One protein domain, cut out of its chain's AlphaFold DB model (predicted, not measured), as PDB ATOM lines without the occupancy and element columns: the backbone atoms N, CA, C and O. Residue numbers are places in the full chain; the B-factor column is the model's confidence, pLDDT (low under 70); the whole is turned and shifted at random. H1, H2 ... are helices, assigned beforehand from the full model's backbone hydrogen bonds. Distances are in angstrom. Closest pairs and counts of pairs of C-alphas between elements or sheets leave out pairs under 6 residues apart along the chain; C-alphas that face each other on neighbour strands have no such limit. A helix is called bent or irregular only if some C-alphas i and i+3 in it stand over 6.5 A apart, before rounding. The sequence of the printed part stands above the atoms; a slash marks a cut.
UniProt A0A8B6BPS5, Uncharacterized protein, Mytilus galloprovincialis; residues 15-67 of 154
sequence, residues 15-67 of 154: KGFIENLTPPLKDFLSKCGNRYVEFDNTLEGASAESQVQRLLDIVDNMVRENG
ATOM      1  N   LYS A  15      22.946 -15.939  12.537       82.19
ATOM      2  CA  LYS A  15      24.386 -15.633  12.516       82.19
ATOM      3  C   LYS A  15      25.015 -15.706  11.115       82.19
ATOM      4  O   LYS A  15      25.695 -14.775  10.700       82.19
ATOM      5  N   GLY A  16      24.775 -16.780  10.374       86.75
ATOM      6  CA  GLY A  16      25.282 -16.925   9.014       86.75
ATOM      7  C   GLY A  16      24.556 -16.033   8.004       86.75
ATOM      8  O   GLY A  16      25.166 -15.604   7.029       86.75
ATOM      9  N   PHE A  17      23.295 -15.660   8.252       88.62
ATOM     10  CA  PHE A  17      22.659 -14.579   7.487       88.62
ATOM     11  C   PHE A  17      23.434 -13.262   7.665       88.62
ATOM     12  O   PHE A  17      23.784 -12.623   6.676       88.62
ATOM     13  N   ILE A  18      23.793 -12.915   8.906       89.69
ATOM     14  CA  ILE A  18      24.565 -11.707   9.238       89.69
ATOM     15  C   ILE A  18      25.975 -11.732   8.633       89.69
ATOM     16  O   ILE A  18      26.440 -10.732   8.080       89.69
ATOM     17  N   GLU A  19      26.649 -12.880   8.674       88.75
ATOM     18  CA  GLU A  19      27.968 -13.073   8.059       88.75
ATOM     19  C   GLU A  19      27.948 -12.872   6.537       88.75
ATOM     20  O   GLU A  19      28.958 -12.457   5.967       88.75
ATOM     21  N   ASN A  20      26.802 -13.068   5.885       92.50
ATOM     22  CA  ASN A  20      26.628 -12.877   4.445       92.50
ATOM     23  C   ASN A  20      26.075 -11.493   4.057       92.50
ATOM     24  O   ASN A  20      25.854 -11.229   2.875       92.50
ATOM     25  N   LEU A  21      25.870 -10.582   5.017       92.81
ATOM     26  CA  LEU A  21      25.387  -9.232   4.724       92.81
ATOM     27  C   LEU A  21      26.418  -8.389   3.970       92.81
ATOM     28  O   LEU A  21      27.636  -8.574   4.081       92.81
ATOM     29  N   THR A  22      25.909  -7.398   3.240       96.31
ATOM     30  CA  THR A  22      26.741  -6.402   2.565       96.31
ATOM     31  C   THR A  22      27.532  -5.570   3.585       96.31
ATOM     32  O   THR A  22      27.059  -5.354   4.708       96.31
ATOM     33  N   PRO A  23      28.722  -5.055   3.221       95.81
ATOM     34  CA  PRO A  23      29.537  -4.261   4.139       95.81
ATOM     35  C   PRO A  23      28.806  -3.075   4.799       95.81
ATOM     36  O   PRO A  23      28.945  -2.931   6.011       95.81
ATOM     37  N   PRO A  24      27.971  -2.277   4.093       96.81
ATOM     38  CA  PRO A  24      27.236  -1.177   4.727       96.81
ATOM     39  C   PRO A  24      26.275  -1.636   5.826       96.81
ATOM     40  O   PRO A  24      26.131  -0.972   6.849       96.81
ATOM     41  N   LEU A  25      25.626  -2.787   5.638       94.44
ATOM     42  CA  LEU A  25      24.681  -3.305   6.620       94.44
ATOM     43  C   LEU A  25      25.400  -3.932   7.822       94.44
ATOM     44  O   LEU A  25      24.930  -3.795   8.949       94.44
ATOM     45  N   LYS A  26      26.572  -4.545   7.612       94.88
ATOM     46  CA  LYS A  26      27.449  -4.979   8.712       94.88
ATOM     47  C   LYS A  26      27.958  -3.795   9.534       94.88
ATOM     48  O   LYS A  26      27.922  -3.856  10.759       94.88
ATOM     49  N   ASP A  27      28.377  -2.711   8.877       96.31
ATOM     50  CA  ASP A  27      28.787  -1.474   9.555       96.31
ATOM     51  C   ASP A  27      27.636  -0.894  10.390       96.31
ATOM     52  O   ASP A  27      27.812  -0.585  11.569       96.31
ATOM     53  N   PHE A  28      26.426  -0.844   9.828       95.94
ATOM     54  CA  PHE A  28      25.236  -0.411  10.558       95.94
ATOM     55  C   PHE A  28      24.949  -1.279  11.794       95.94
ATOM     56  O   PHE A  28      24.758  -0.744  12.886       95.94
ATOM     57  N   LEU A  29      24.974  -2.610  11.663       94.44
ATOM     58  CA  LEU A  29      24.787  -3.517  12.803       94.44
ATOM     59  C   LEU A  29      25.858  -3.327  13.882       94.44
ATOM     60  O   LEU A  29      25.536  -3.372  15.071       94.44
ATOM     61  N   SER A  30      27.103  -3.048  13.486       94.69
ATOM     62  CA  SER A  30      28.182  -2.780  14.439       94.69
ATOM     63  C   SER A  30      27.918  -1.518  15.269       94.69
ATOM     64  O   SER A  30      28.095  -1.541  16.487       94.69
ATOM     65  N   LYS A  31      27.374  -0.454  14.656       96.06
ATOM     66  CA  LYS A  31      26.939   0.770  15.355       96.06
ATOM     67  C   LYS A  31      25.788   0.506  16.323       96.06
ATOM     68  O   LYS A  31      25.678   1.170  17.349       96.06
ATOM     69  N   CYS A  32      24.965  -0.499  16.037       94.62
ATOM     70  CA  CYS A  32      23.912  -0.972  16.931       94.62
ATOM     71  C   CYS A  32      24.420  -1.914  18.039       94.62
ATOM     72  O   CYS A  32      23.597  -2.446  18.786       94.62
ATOM     73  N   GLY A  33      25.732  -2.146  18.164       93.12
ATOM     74  CA  GLY A  33      26.308  -3.073  19.143       93.12
ATOM     75  C   GLY A  33      26.032  -4.542  18.819       93.12
ATOM     76  O   GLY A  33      25.972  -5.367  19.723       93.12
ATOM     77  N   ASN A  34      25.802  -4.866  17.541       92.75
ATOM     78  CA  ASN A  34      25.394  -6.195  17.074       92.75
ATOM     79  C   ASN A  34      24.132  -6.739  17.771       92.75
ATOM     80  O   ASN A  34      23.947  -7.950  17.872       92.75
ATOM     81  N   ARG A  35      23.244  -5.850  18.236       93.06
ATOM     82  CA  ARG A  35      21.942  -6.212  18.809       93.06
ATOM     83  C   ARG A  35      20.929  -6.411  17.683       93.06
ATOM     84  O   ARG A  35      20.658  -5.480  16.927       93.06
ATOM     85  N   TYR A  36      20.374  -7.614  17.575       91.06
ATOM     86  CA  TYR A  36      19.342  -7.974  16.601       91.06
ATOM     87  C   TYR A  36      18.448  -9.088  17.159       91.06
ATOM     88  O   TYR A  36      18.877  -9.879  17.998       91.06
ATOM     89  N   VAL A  37      17.217  -9.181  16.657       89.75
ATOM     90  CA  VAL A  37      16.292 -10.280  16.957       89.75
ATOM     91  C   VAL A  37      15.584 -10.713  15.675       89.75
ATOM     92  O   VAL A  37      15.232  -9.884  14.839       89.75
ATOM     93  N   GLU A  38      15.411 -12.020  15.504       89.31
ATOM     94  CA  GLU A  38      14.561 -12.586  14.459       89.31
ATOM     95  C   GLU A  38      13.120 -12.659  14.961       89.31
ATOM     96  O   GLU A  38      12.876 -13.192  16.048       89.31
ATOM     97  N   PHE A  39      12.184 -12.152  14.163       90.44
ATOM     98  CA  PHE A  39      10.762 -12.165  14.482       90.44
ATOM     99  C   PHE A  39       9.973 -12.801  13.341       90.44
ATOM    100  O   PHE A  39      10.090 -12.378  12.190       90.44
ATOM    101  N   ASP A  40       9.158 -13.797  13.675       92.50
ATOM    102  CA  ASP A  40       8.206 -14.412  12.757       92.50
ATOM    103  C   ASP A  40       6.795 -14.048  13.218       92.50
ATOM    104  O   ASP A  40       6.231 -14.651  14.129       92.50
ATOM    105  N   ASN A  41       6.223 -13.046  12.551       94.69
ATOM    106  CA  ASN A  41       4.900 -12.501  12.860       94.69
ATOM    107  C   ASN A  41       3.740 -13.460  12.524       94.69
ATOM    108  O   ASN A  41       2.583 -13.058  12.613       94.69
ATOM    109  N   THR A  42       4.028 -14.687  12.081       95.88
ATOM    110  CA  THR A  42       3.020 -15.729  11.828       95.88
ATOM    111  C   THR A  42       2.904 -16.745  12.963       95.88
ATOM    112  O   THR A  42       1.975 -17.551  12.964       95.88
ATOM    113  N   LEU A  43       3.836 -16.722  13.923       91.75
ATOM    114  CA  LEU A  43       3.796 -17.593  15.092       91.75
ATOM    115  C   LEU A  43       2.770 -17.094  16.110       91.75
ATOM    116  O   LEU A  43       2.551 -15.896  16.273       91.75
ATOM    117  N   GLU A  44       2.192 -18.036  16.849       94.94
ATOM    118  CA  GLU A  44       1.236 -17.778  17.925       94.94
ATOM    119  C   GLU A  44       1.625 -18.562  19.190       94.94
ATOM    120  O   GLU A  44       2.458 -19.478  19.156       94.94
ATOM    121  N   GLY A  45       1.022 -18.196  20.325       95.94
ATOM    122  CA  GLY A  45       1.228 -18.859  21.614       95.94
ATOM    123  C   GLY A  45       2.684 -18.831  22.090       95.94
ATOM    124  O   GLY A  45       3.414 -17.868  21.857       95.94
ATOM    125  N   ALA A  46       3.123 -19.919  22.726       96.00
ATOM    126  CA  ALA A  46       4.434 -20.013  23.379       96.00
ATOM    127  C   ALA A  46       5.630 -19.701  22.452       96.00
ATOM    128  O   ALA A  46       6.665 -19.201  22.903       96.00
ATOM    129  N   SER A  47       5.507 -19.975  21.149       89.94
ATOM    130  CA  SER A  47       6.559 -19.682  20.167       89.94
ATOM    131  C   SER A  47       6.701 -18.182  19.900       89.94
ATOM    132  O   SER A  47       7.826 -17.686  19.797       89.94
ATOM    133  N   ALA A  48       5.580 -17.454  19.838       93.94
ATOM    134  CA  ALA A  48       5.574 -15.997  19.732       93.94
ATOM    135  C   ALA A  48       6.061 -15.350  21.037       93.94
ATOM    136  O   ALA A  48       6.923 -14.474  21.014       93.94
ATOM    137  N   GLU A  49       5.595 -15.847  22.186       96.38
ATOM    138  CA  GLU A  49       6.044 -15.387  23.508       96.38
ATOM    139  C   GLU A  49       7.560 -15.544  23.680       96.38
ATOM    140  O   GLU A  49       8.235 -14.631  24.151       96.38
ATOM    141  N   SER A  50       8.131 -16.654  23.205       94.25
ATOM    142  CA  SER A  50       9.581 -16.876  23.239       94.25
ATOM    143  C   SER A  50      10.366 -15.868  22.384       94.25
ATOM    144  O   SER A  50      11.508 -15.544  22.716       94.25
ATOM    145  N   GLN A  51       9.801 -15.379  21.273       92.88
ATOM    146  CA  GLN A  51      10.412 -14.313  20.465       92.88
ATOM    147  C   GLN A  51      10.329 -12.956  21.173       92.88
ATOM    148  O   GLN A  51      11.324 -12.228  21.204       92.88
ATOM    149  N   VAL A  52       9.185 -12.651  21.793       96.50
ATOM    150  CA  VAL A  52       8.999 -11.444  22.614       96.50
ATOM    151  C   VAL A  52       9.990 -11.426  23.777       96.50
ATOM    152  O   VAL A  52      10.653 -10.412  23.982       96.50
ATOM    153  N   GLN A  53      10.162 -12.547  24.484       97.44
ATOM    154  CA  GLN A  53      11.094 -12.626  25.609       97.44
ATOM    155  C   GLN A  53      12.530 -12.294  25.183       97.44
ATOM    156  O   GLN A  53      13.182 -11.475  25.819       97.44
ATOM    157  N   ARG A  54      13.000 -12.839  24.053       94.75
ATOM    158  CA  ARG A  54      14.340 -12.517  23.529       94.75
ATOM    159  C   ARG A  54      14.513 -11.035  23.200       94.75
ATOM    160  O   ARG A  54      15.596 -10.493  23.396       94.75
ATOM    161  N   LEU A  55      13.474 -10.381  22.675       96.50
ATOM    162  CA  LEU A  55      13.504  -8.940  22.424       96.50
ATOM    163  C   LEU A  55      13.619  -8.157  23.740       96.50
ATOM    164  O   LEU A  55      14.448  -7.252  23.828       96.50
ATOM    165  N   LEU A  56      12.822  -8.511  24.750       97.94
ATOM    166  CA  LEU A  56      12.865  -7.857  26.059       97.94
ATOM    167  C   LEU A  56      14.225  -8.042  26.738       97.94
ATOM    168  O   LEU A  56      14.784  -7.059  27.208       97.94
ATOM    169  N   ASP A  57      14.822  -9.233  26.667       97.38
ATOM    170  CA  ASP A  57      16.162  -9.480  27.213       97.38
ATOM    171  C   ASP A  57      17.218  -8.549  26.580       97.38
ATOM    172  O   ASP A  57      18.103  -8.031  27.266       97.38
ATOM    173  N   ILE A  58      17.130  -8.293  25.268       96.25
ATOM    174  CA  ILE A  58      18.016  -7.345  24.568       96.25
ATOM    175  C   ILE A  58      17.782  -5.913  25.061       96.25
ATOM    176  O   ILE A  58      18.751  -5.182  25.287       96.25
ATOM    177  N   VAL A  59      16.521  -5.503  25.220       96.56
ATOM    178  CA  VAL A  59      16.161  -4.161  25.706       96.56
ATOM    179  C   VAL A  59      16.641  -3.958  27.142       96.56
ATOM    180  O   VAL A  59      17.288  -2.952  27.422       96.56
ATOM    181  N   ASP A  60      16.410  -4.921  28.028       97.25
ATOM    182  CA  ASP A  60      16.808  -4.848  29.434       97.25
ATOM    183  C   ASP A  60      18.328  -4.801  29.586       97.25
ATOM    184  O   ASP A  60      18.862  -4.005  30.364       97.25
ATOM    185  N   ASN A  61      19.049  -5.606  28.801       96.38
ATOM    186  CA  ASN A  61      20.508  -5.553  28.760       96.38
ATOM    187  C   ASN A  61      20.998  -4.188  28.259       96.38
ATOM    188  O   ASN A  61      21.868  -3.599  28.894       96.38
ATOM    189  N   MET A  62      20.397  -3.647  27.193       96.06
ATOM    190  CA  MET A  62      20.718  -2.308  26.686       96.06
ATOM    191  C   MET A  62      20.491  -1.225  27.746       96.06
ATOM    192  O   MET A  62      21.336  -0.350  27.918       96.06
ATOM    193  N   VAL A  63      19.352  -1.252  28.436       96.50
ATOM    194  CA  VAL A  63      19.028  -0.262  29.470       96.50
ATOM    195  C   VAL A  63      20.021  -0.371  30.625       96.50
ATOM    196  O   VAL A  63      20.537   0.647  31.083       96.50
ATOM    197  N   ARG A  64      20.355  -1.592  31.057       96.69
ATOM    198  CA  ARG A  64      21.341  -1.829  32.118       96.69
ATOM    199  C   ARG A  64      22.738  -1.335  31.736       96.69
ATOM    200  O   ARG A  64      23.382  -0.677  32.548       96.69
ATOM    201  N   GLU A  65      23.193  -1.611  30.516       95.25
ATOM    202  CA  GLU A  65      24.475  -1.118  29.988       95.25
ATOM    203  C   GLU A  65      24.511   0.414  29.886       95.25
ATOM    204  O   GLU A  65      25.543   1.025  30.152       95.25
ATOM    205  N   ASN A  66      23.367   1.044  29.606       95.00
ATOM    206  CA  ASN A  66      23.196   2.500  29.608       95.00
ATOM    207  C   ASN A  66      22.987   3.098  31.018       95.00
ATOM    208  O   ASN A  66      22.537   4.236  31.151       95.00
ATOM    209  N   GLY A  67      23.275   2.348  32.088       96.12
ATOM    210  CA  GLY A  67      23.159   2.828  33.470       96.12
ATOM    211  C   GLY A  67      21.719   2.990  33.965       96.12
ATOM    212  O   GLY A  67      21.471   3.748  34.898       96.12
TER     213      GLY A  67
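What this domain is: This is residues 15 to 67 of the 154 residues of an uncharacterized protein of Mytilus galloprovincialis (UniProt A0A8B6BPS5). The domain is a loose, flat zigzag: the helix H2 runs one way, a long stretch with no named element, residues 32 to 45, runs out from its end, and the long helix H3 folds back from the far end of that stretch, with a gap left between H2 and H3. H1, a short helix of five residues, lies near the beginning of H2, and no two of the helices make a packed core. The printed part has 53 residues with three named helices, in the order H1, H2, H3 along the chain, and no named strand; the class is all helix. The whole is loose, with a radius of gyration of the C-alphas of 13.3 A, and flat in outline, with spans of 36 by 32 by 14 A.

Where its parts are: The printed part begins with H1, residues 15 to 19, from Lys 15, whose C-alpha is at (24.386, -15.633, 12.516), to Glu 19; it is 6.3 A from first to last C-alpha. Residues 20 to 22 follow, Asn 20, Leu 21 and Thr 22, and then comes H2, residues 23 to 31, Pro 23 to Lys 31. H2 has 9 residues and is 12.6 A from first to last C-alpha; its run is mostly along z, from C-alpha 23 at (29.537, -4.261, 4.139) to C-alpha 31 at (26.939, 0.770, 15.355). Residues 32 to 45 have no named element. Along them x falls from C-alpha 32 at (23.912, -0.972, 16.931), by way of C-alpha 37 at (16.292, -10.280, 16.957), to C-alpha 45 at (1.228, -18.859, 21.614). H3, residues 46 to 65, Ala 46 to Glu 65, is the longest helix, with 20 residues and 28.3 A from first to last C-alpha. In H3 x rises again, from C-alpha 46 at (4.434, -20.013, 23.379) to C-alpha 65 at (24.475, -1.118, 29.988). Asn 66 and Gly 67 come after H3.

How they stand to each other: H1 and H2 are close but not clearly touching, with 1 pair of C-alphas within 8 A. Their closest C-alphas are those of Ile 18 and Lys 26, 7.3 A apart, and their centres are 12.2 A apart. The link between H1 and H2 is tight, with 3 residues. H2 and H3 follow each other in the chain across a long link of 14 residues, and they are apart. H1 and H3 are apart too. No helix touches another, and no two helices form a hairpin. In H1, H2 and H3 every pair of O of residue i and N of residue i+4 is within hydrogen-bond range. No helix is bent or irregular.

The domain as a whole: The printed part runs from residue 15 to residue 67 without a cut, within a full chain of 154 residues. The two C-alphas farthest apart are those of Pro 23 and Gly 45, at 36.3 A, and the first and last printed C-alphas, those of Lys 15 and Gly 67, are 28.0 A apart. The link from H2 to H3 is the long one; the C-alphas of its residues 32 to 45 lie 2 to 20 A from the mean of all C-alphas. The mean pLDDT of the printed part is 94.0, and no printed residue is under 70. By element, the mean pLDDT is 87 in H1, 95 in H2 and 96 in H3 of this predicted model.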